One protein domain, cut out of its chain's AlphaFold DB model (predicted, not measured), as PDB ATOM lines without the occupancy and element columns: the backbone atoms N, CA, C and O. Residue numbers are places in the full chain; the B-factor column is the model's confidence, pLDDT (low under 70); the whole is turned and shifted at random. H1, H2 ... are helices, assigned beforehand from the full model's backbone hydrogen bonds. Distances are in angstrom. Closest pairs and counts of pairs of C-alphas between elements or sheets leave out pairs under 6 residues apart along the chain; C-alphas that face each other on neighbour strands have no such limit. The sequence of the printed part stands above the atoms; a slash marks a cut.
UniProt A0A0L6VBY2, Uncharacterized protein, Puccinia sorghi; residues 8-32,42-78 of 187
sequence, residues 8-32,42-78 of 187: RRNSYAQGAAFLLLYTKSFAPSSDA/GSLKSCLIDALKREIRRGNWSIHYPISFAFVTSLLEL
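This is residues 8 to 32 and 42 to 78 of the 187 residues of an uncharacterized protein of Puccinia sorghi (UniProt A0A0L6VBY2). Two helices, H1 and H3, pack side by side and run the same way, while H2 runs back opposite to H3, in a loose triangle with a gap between H2 and the pair. The 62 printed residues hold three named helices, in the order H1, H2, H3, and no named strand; the class is all helix. The whole is compact, with a radius of gyration of the C-alphas of 11.6 A and spans of 37 by 26 by 16 A.

Find C-alpha 8 at (5.275, 94.939, 36.537); from there H1, residues 8 to 25, runs 25.8 A. After the cut, H2, residues 42 to 57, runs 22.7 A. H3, residues 65 to 75, runs 15.2 A to C-alpha 75 at (0.340, 75.501, 22.691).

Look at Gly 15 and Tyr 65, the closest C-alphas of H1 and H3, 3.8 A apart: these helices touch at a shallow tilt of 21 degrees, the same way. H2 and H3 are close but not clearly touching; their closest C-alphas, Lys 45 and Leu 75, are 7.0 A apart, and the helices run opposite ways at a shallow tilt of 20 degrees. H1 and H2 are near each other, their closest C-alphas 8.3 A apart. In H1, H2 and H3 every O i to N i+4 pair is within hydrogen-bond range.

The C-alphas farthest apart, Arg 8 and Ala 32, are 37.2 A apart. Residues 33 to 41 are not printed, and C-alphas 32 and 42 are 10.5 A apart across this cut. The link from H2 to H3 is short. Residues 28 to 32 and 42 to 43 have pLDDT under 70.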
ATOM      1  N   ARG A   8       4.246  95.939  36.850       84.88
ATOM      2  CA  ARG A   8       5.275  94.939  36.537       84.88
ATOM      3  C   ARG A   8       5.105  93.660  37.365       84.88
ATOM      4  O   ARG A   8       5.065  92.572  36.794       84.88
ATOM      5  N   ARG A   9       4.964  93.778  38.691       86.38
ATOM      6  CA  ARG A   9       4.752  92.624  39.587       86.38
ATOM      7  C   ARG A   9       3.452  91.889  39.281       86.38
ATOM      8  O   ARG A   9       3.467  90.663  39.196       86.38
ATOM      9  N   ASN A  10       2.353  92.616  39.086       88.12
ATOM     10  CA  ASN A  10       1.064  92.010  38.766       88.12
ATOM     11  C   ASN A  10       1.112  91.272  37.417       88.12
ATOM     12  O   ASN A  10       0.696  90.121  37.329       88.12
ATOM     13  N   SER A  11       1.710  91.881  36.391       88.88
ATOM     14  CA  SER A  11       1.888  91.268  35.072       88.88
ATOM     15  C   SER A  11       2.693  89.965  35.137       88.88
ATOM     16  O   SER A  11       2.315  88.981  34.498       88.88
ATOM     17  N   TYR A  12       3.764  89.921  35.939       89.06
ATOM     18  CA  TYR A  12       4.543  88.697  36.156       89.06
ATOM     19  C   TYR A  12       3.770  87.630  36.925       89.06
ATOM     20  O   TYR A  12       3.795  86.464  36.539       89.06
ATOM     21  N   ALA A  13       3.060  88.013  37.988       88.75
ATOM     22  CA  ALA A  13       2.247  87.081  38.762       88.75
ATOM     23  C   ALA A  13       1.149  86.446  37.893       88.75
ATOM     24  O   ALA A  13       0.960  85.231  37.926       88.75
ATOM     25  N   GLN A  14       0.479  87.248  37.061       90.69
ATOM     26  CA  GLN A  14      -0.530  86.775  36.113       90.69
ATOM     27  C   GLN A  14       0.064  85.853  35.043       90.69
ATOM     28  O   GLN A  14      -0.507  84.800  34.768       90.69
ATOM     29  N   GLY A  15       1.218  86.204  34.465       91.06
ATOM     30  CA  GLY A  15       1.907  85.347  33.495       91.06
ATOM     31  C   GLY A  15       2.331  84.004  34.096       91.06
ATOM     32  O   GLY A  15       2.064  82.946  33.525       91.06
ATOM     33  N   ALA A  16       2.919  84.017  35.294       88.38
ATOM     34  CA  ALA A  16       3.300  82.796  36.003       88.38
ATOM     35  C   ALA A  16       2.084  81.915  36.336       88.38
ATOM     36  O   ALA A  16       2.127  80.700  36.134       88.38
ATOM     37  N   ALA A  17       0.985  82.521  36.798       90.19
ATOM     38  CA  ALA A  17      -0.263  81.815  37.076       90.19
ATOM     39  C   ALA A  17      -0.865  81.183  35.810       90.19
ATOM     40  O   ALA A  17      -1.346  80.052  35.864       90.19
ATOM     41  N   PHE A  18      -0.799  81.870  34.667       90.19
ATOM     42  CA  PHE A  18      -1.320  81.355  33.400       90.19
ATOM     43  C   PHE A  18      -0.525  80.144  32.894       90.19
ATOM     44  O   PHE A  18      -1.110  79.129  32.510       90.19
ATOM     45  N   LEU A  19       0.808  80.195  32.983       88.69
ATOM     46  CA  LEU A  19       1.659  79.048  32.657       88.69
ATOM     47  C   LEU A  19       1.416  77.871  33.614       88.69
ATOM     48  O   LEU A  19       1.340  76.721  33.180       88.69
ATOM     49  N   LEU A  20       1.261  78.148  34.911       88.75
ATOM     50  CA  LEU A  20       0.941  77.124  35.903       88.75
ATOM     51  C   LEU A  20      -0.394  76.443  35.579       88.75
ATOM     52  O   LEU A  20      -0.453  75.213  35.579       88.75
ATOM     53  N   LEU A  21      -1.425  77.223  35.246       90.56
ATOM     54  CA  LEU A  21      -2.736  76.712  34.847       90.56
ATOM     55  C   LEU A  21      -2.622  75.772  33.647       90.56
ATOM     56  O   LEU A  21      -3.121  74.651  33.713       90.56
ATOM     57  N   TYR A  22      -1.896  76.170  32.597       89.25
ATOM     58  CA  TYR A  22      -1.645  75.284  31.459       89.25
ATOM     59  C   TYR A  22      -1.020  73.959  31.908       89.25
ATOM     60  O   TYR A  22      -1.511  72.880  31.586       89.25
ATOM     61  N   THR A  23       0.032  74.030  32.722       87.62
ATOM     62  CA  THR A  23       0.776  72.835  33.141       87.62
ATOM     63  C   THR A  23      -0.010  71.902  34.054       87.62
ATOM     64  O   THR A  23       0.318  70.724  34.131       87.62
ATOM     65  N   LYS A  24      -1.010  72.421  34.770       88.06
ATOM     66  CA  LYS A  24      -1.849  71.643  35.687       88.06
ATOM     67  C   LYS A  24      -3.106  71.098  35.021       88.06
ATOM     68  O   LYS A  24      -3.563  70.037  35.424       88.06
ATOM     69  N   SER A  25      -3.658  71.816  34.048       88.69
ATOM     70  CA  SER A  25      -4.967  71.503  33.466       88.69
ATOM     71  C   SER A  25      -4.902  70.947  32.045       88.69
ATOM     72  O   SER A  25      -5.816  70.233  31.653       88.69
ATOM     73  N   PHE A  26      -3.859  71.268  31.273       83.25
ATOM     74  CA  PHE A  26      -3.796  70.972  29.834       83.25
ATOM     75  C   PHE A  26      -2.542  70.209  29.396       83.25
ATOM     76  O   PHE A  26      -2.535  69.637  28.309       83.25
ATOM     77  N   ALA A  27      -1.475  70.194  30.200       79.38
ATOM     78  CA  ALA A  27      -0.300  69.396  29.872       79.38
ATOM     79  C   ALA A  27      -0.641  67.893  29.927       79.38
ATOM     80  O   ALA A  27      -1.317  67.465  30.866       79.38
ATOM     81  N   PRO A  28      -0.174  67.089  28.955       69.75
ATOM     82  CA  PRO A  28      -0.410  65.652  28.965       69.75
ATOM     83  C   PRO A  28       0.213  65.036  30.222       69.75
ATOM     84  O   PRO A  28       1.376  65.297  30.538       69.75
ATOM     85  N   SER A  29      -0.563  64.224  30.943       64.44
ATOM     86  CA  SER A  29      -0.070  63.458  32.088       64.44
ATOM     87  C   SER A  29       1.122  62.603  31.658       64.44
ATOM     88  O   SER A  29       1.049  61.924  30.634       64.44
ATOM     89  N   SER A  30       2.206  62.604  32.445       57.09
ATOM     90  CA  SER A  30       3.415  61.814  32.160       57.09
ATOM     91  C   SER A  30       3.137  60.322  31.920       57.09
ATOM     92  O   SER A  30       3.891  59.696  31.183       57.09
ATOM     93  N   ASP A  31       2.032  59.775  32.437       53.28
ATOM     94  CA  ASP A  31       1.622  58.385  32.195       53.28
ATOM     95  C   ASP A  31       1.219  58.104  30.737       53.28
ATOM     96  O   ASP A  31       1.461  57.014  30.227       53.28
ATOM     97  N   ALA A  32       0.670  59.089  30.017       53.50
ATOM     98  CA  ALA A  32       0.334  58.939  28.598       53.50
ATOM     99  C   ALA A  32       1.570  59.035  27.681       53.50
ATOM    100  O   ALA A  32       1.538  58.578  26.539       53.50
ATOM    101  N   GLY A  42       3.885  66.550  20.806       67.56
ATOM    102  CA  GLY A  42       3.680  66.631  22.258       67.56
ATOM    103  C   GLY A  42       4.978  66.623  23.082       67.56
ATOM    104  O   GLY A  42       5.040  67.295  24.109       67.56
ATOM    105  N   SER A  43       6.022  65.929  22.609       69.31
ATOM    106  CA  SER A  43       7.349  65.848  23.250       69.31
ATOM    107  C   SER A  43       8.106  67.181  23.157       69.31
ATOM    108  O   SER A  43       8.742  67.638  24.107       69.31
ATOM    109  N   LEU A  44       7.965  67.878  22.025       72.50
ATOM    110  CA  LEU A  44       8.534  69.212  21.841       72.50
ATOM    111  C   LEU A  44       7.838  70.254  22.728       72.50
ATOM    112  O   LEU A  44       8.514  71.065  23.366       72.50
ATOM    113  N   LYS A  45       6.499  70.209  22.820       77.94
ATOM    114  CA  LYS A  45       5.718  71.111  23.688       77.94
ATOM    115  C   LYS A  45       6.134  70.977  25.159       77.94
ATOM    116  O   LYS A  45       6.346  71.994  25.822       77.94
ATOM    117  N   SER A  46       6.293  69.754  25.671       78.75
ATOM    118  CA  SER A  46       6.730  69.523  27.058       78.75
ATOM    119  C   SER A  46       8.172  69.982  27.301       78.75
ATOM    120  O   SER A  46       8.423  70.689  28.278       78.75
ATOM    121  N   CYS A  47       9.095  69.689  26.379       81.00
ATOM    122  CA  CYS A  47      10.484  70.150  26.452       81.00
ATOM    123  C   CYS A  47      10.585  71.685  26.506       81.00
ATOM    124  O   CYS A  47      11.303  72.235  27.347       81.00
ATOM    125  N   LEU A  48       9.813  72.386  25.669       82.19
ATOM    126  CA  LEU A  48       9.782  73.850  25.630       82.19
ATOM    127  C   LEU A  48       9.290  74.442  26.956       82.19
ATOM    128  O   LEU A  48       9.880  75.388  27.477       82.19
ATOM    129  N   ILE A  49       8.240  73.859  27.535       84.06
ATOM    130  CA  ILE A  49       7.697  74.279  28.831       84.06
ATOM    131  C   ILE A  49       8.711  74.052  29.951       84.06
ATOM    132  O   ILE A  49       8.848  74.901  30.833       84.06
ATOM    133  N   ASP A  50       9.422  72.929  29.945       83.25
ATOM    134  CA  ASP A  50      10.409  72.626  30.979       83.25
ATOM    135  C   ASP A  50      11.657  73.502  30.860       83.25
ATOM    136  O   ASP A  50      12.179  73.961  31.881       83.25
ATOM    137  N   ALA A  51      12.096  73.808  29.637       83.75
ATOM    138  CA  ALA A  51      13.137  74.801  29.391       83.75
ATOM    139  C   ALA A  51      12.720  76.183  29.905       83.75
ATOM    140  O   ALA A  51      13.457  76.813  30.666       83.75
ATOM    141  N   LEU A  52      11.496  76.603  29.585       82.81
ATOM    142  CA  LEU A  52      10.927  77.867  30.028       82.81
ATOM    143  C   LEU A  52      10.841  77.958  31.557       82.81
ATOM    144  O   LEU A  52      11.302  78.926  32.158       82.81
ATOM    145  N   LYS A  53      10.311  76.921  32.217       82.56
ATOM    146  CA  LYS A  53      10.251  76.835  33.685       82.56
ATOM    147  C   LYS A  53      11.635  76.914  34.316       82.56
ATOM    148  O   LYS A  53      11.778  77.515  35.381       82.56
ATOM    149  N   ARG A  54      12.640  76.287  33.700       84.88
ATOM    150  CA  ARG A  54      14.021  76.302  34.195       84.88
ATOM    151  C   ARG A  54      14.592  77.717  34.187       84.88
ATOM    152  O   ARG A  54      15.156  78.124  35.198       84.88
ATOM    153  N   GLU A  55      14.381  78.474  33.115       82.75
ATOM    154  CA  GLU A  55      14.836  79.868  33.028       82.75
ATOM    155  C   GLU A  55      14.082  80.803  33.982       82.75
ATOM    156  O   GLU A  55      14.703  81.657  34.617       82.75
ATOM    157  N   ILE A  56      12.778  80.584  34.190       82.31
ATOM    158  CA  ILE A  56      12.012  81.329  35.204       82.31
ATOM    159  C   ILE A  56      12.557  81.052  36.612       82.31
ATOM    160  O   ILE A  56      12.773  81.982  37.385       82.31
ATOM    161  N   ARG A  57      12.818  79.783  36.963       81.38
ATOM    162  CA  ARG A  57      13.360  79.409  38.288       81.38
ATOM    163  C   ARG A  57      14.767  79.947  38.528       81.38
ATOM    164  O   ARG A  57      15.111  80.225  39.671       81.38
ATOM    165  N   ARG A  58      15.569  80.082  37.470       84.25
ATOM    166  CA  ARG A  58      16.902  80.700  37.528       84.25
ATOM    167  C   ARG A  58      16.847  82.207  37.788       84.25
ATOM    168  O   ARG A  58      17.876  82.786  38.102       84.25
ATOM    169  N   GLY A  59      15.678  82.839  37.663       76.62
ATOM    170  CA  GLY A  59      15.521  84.289  37.801       76.62
ATOM    171  C   GLY A  59      16.015  85.081  36.589       76.62
ATOM    172  O   GLY A  59      15.942  86.306  36.601       76.62
ATOM    173  N   ASN A  60      16.470  84.399  35.533       71.25
ATOM    174  CA  ASN A  60      16.959  85.028  34.306       71.25
ATOM    175  C   ASN A  60      15.826  85.633  33.479       71.25
ATOM    176  O   ASN A  60      16.044  86.578  32.722       71.25
ATOM    177  N   TRP A  61      14.616  85.072  33.593       73.75
ATOM    178  CA  TRP A  61      13.501  85.470  32.751       73.75
ATOM    179  C   TRP A  61      12.189  85.588  33.519       73.75
ATOM    180  O   TRP A  61      11.772  84.678  34.235       73.75
ATOM    181  N   SER A  62      11.509  86.716  33.334       77.44
ATOM    182  CA  SER A  62      10.191  86.998  33.897       77.44
ATOM    183  C   SER A  62       9.187  87.195  32.769       77.44
ATOM    184  O   SER A  62       9.319  88.116  31.962       77.44
ATOM    185  N   ILE A  63       8.178  86.329  32.709       83.62
ATOM    186  CA  ILE A  63       7.207  86.331  31.615       83.62
ATOM    187  C   ILE A  63       6.033  87.229  31.983       83.62
ATOM    188  O   ILE A  63       5.299  86.964  32.935       83.62
ATOM    189  N   HIS A  64       5.846  88.285  31.200       88.12
ATOM    190  CA  HIS A  64       4.668  89.134  31.287       88.12
ATOM    191  C   HIS A  64       3.415  88.407  30.796       88.12
ATOM    192  O   HIS A  64       3.472  87.592  29.872       88.12
ATOM    193  N   TYR A  65       2.265  88.762  31.367       89.31
ATOM    194  CA  TYR A  65       0.984  88.142  31.034       89.31
ATOM    195  C   TYR A  65       0.674  88.060  29.526       89.31
ATOM    196  O   TYR A  65       0.363  86.956  29.088       89.31
ATOM    197  N   PRO A  66       0.813  89.118  28.696       86.75
ATOM    198  CA  PRO A  66       0.488  89.017  27.267       86.75
ATOM    199  C   PRO A  66       1.347  87.990  26.515       86.75
ATOM    200  O   PRO A  66       0.841  87.258  25.669       86.75
ATOM    201  N   ILE A  67       2.630  87.880  26.878       86.00
ATOM    202  CA  ILE A  67       3.563  86.906  26.292       86.00
ATOM    203  C   ILE A  67       3.176  85.491  26.730       86.00
ATOM    204  O   ILE A  67       3.096  84.584  25.907       86.00
ATOM    205  N   SER A  68       2.890  85.304  28.023       89.50
ATOM    206  CA  SER A  68       2.414  84.020  28.546       89.50
ATOM    207  C   SER A  68       1.092  83.599  27.901       89.50
ATOM    208  O   SER A  68       0.916  82.428  27.569       89.50
ATOM    209  N   PHE A  69       0.187  84.556  27.682       91.38
ATOM    210  CA  PHE A  69      -1.093  84.329  27.033       91.38
ATOM    211  C   PHE A  69      -0.896  83.811  25.612       91.38
ATOM    212  O   PHE A  69      -1.364  82.717  25.310       91.38
ATOM    213  N   ALA A  70      -0.131  84.538  24.791       87.50
ATOM    214  CA  ALA A  70       0.180  84.144  23.418       87.50
ATOM    215  C   ALA A  70       0.869  82.771  23.350       87.50
ATOM    216  O   ALA A  70       0.509  81.925  22.531       87.50
ATOM    217  N   PHE A  71       1.824  82.525  24.251       87.00
ATOM    218  CA  PHE A  71       2.529  81.249  24.347       87.00
ATOM    219  C   PHE A  71       1.571  80.085  24.627       87.00
ATOM    220  O   PHE A  71       1.569  79.089  23.908       87.00
ATOM    221  N   VAL A  72       0.710  80.211  25.635       88.69
ATOM    222  CA  VAL A  72      -0.245  79.158  26.001       88.69
ATOM    223  C   VAL A  72      -1.322  78.975  24.928       88.69
ATOM    224  O   VAL A  72      -1.659  77.837  24.611       88.69
ATOM    225  N   THR A  73      -1.838  80.047  24.320       89.81
ATOM    226  CA  THR A  73      -2.802  79.920  23.213       89.81
ATOM    227  C   THR A  73      -2.184  79.245  21.990       89.81
ATOM    228  O   THR A  73      -2.866  78.471  21.325       89.81
ATOM    229  N   SER A  74      -0.889  79.463  21.740       85.75
ATOM    230  CA  SER A  74      -0.132  78.766  20.694       85.75
ATOM    231  C   SER A  74       0.023  77.271  21.003       85.75
ATOM    232  O   SER A  74      -0.199  76.430  20.133       85.75
ATOM    233  N   LEU A  75       0.299  76.907  22.262       84.88
ATOM    234  CA  LEU A  75       0.340  75.501  22.691       84.88
ATOM    235  C   LEU A  75      -1.011  74.785  22.546       84.88
ATOM    236  O   LEU A  75      -1.032  73.578  22.279       84.88
ATOM    237  N   LEU A  76      -2.107  75.527  22.725       86.56
ATOM    238  CA  LEU A  76      -3.491  75.081  22.534       86.56
ATOM    239  C   LEU A  76      -3.961  75.144  21.071       86.56
ATOM    240  O   LEU A  76      -5.132  74.882  20.815       86.56
ATOM    241  N   GLU A  77      -3.076  75.490  20.132       84.88
ATOM    242  CA  GLU A  77      -3.366  75.523  18.689       84.88
ATOM    243  C   GLU A  77      -4.510  76.484  18.318       84.88
ATOM    244  O   GLU A  77      -5.236  76.294  17.342       84.88
ATOM    245  N   LEU A  78      -4.665  77.563  19.091       86.19
ATOM    246  CA  LEU A  78      -5.550  78.663  18.725       86.19
ATOM    247  C   LEU A  78      -4.876  79.533  17.667       86.19
ATOM    248  O   LEU A  78      -3.717  79.920  17.814       86.19
TER     249      LEU A  78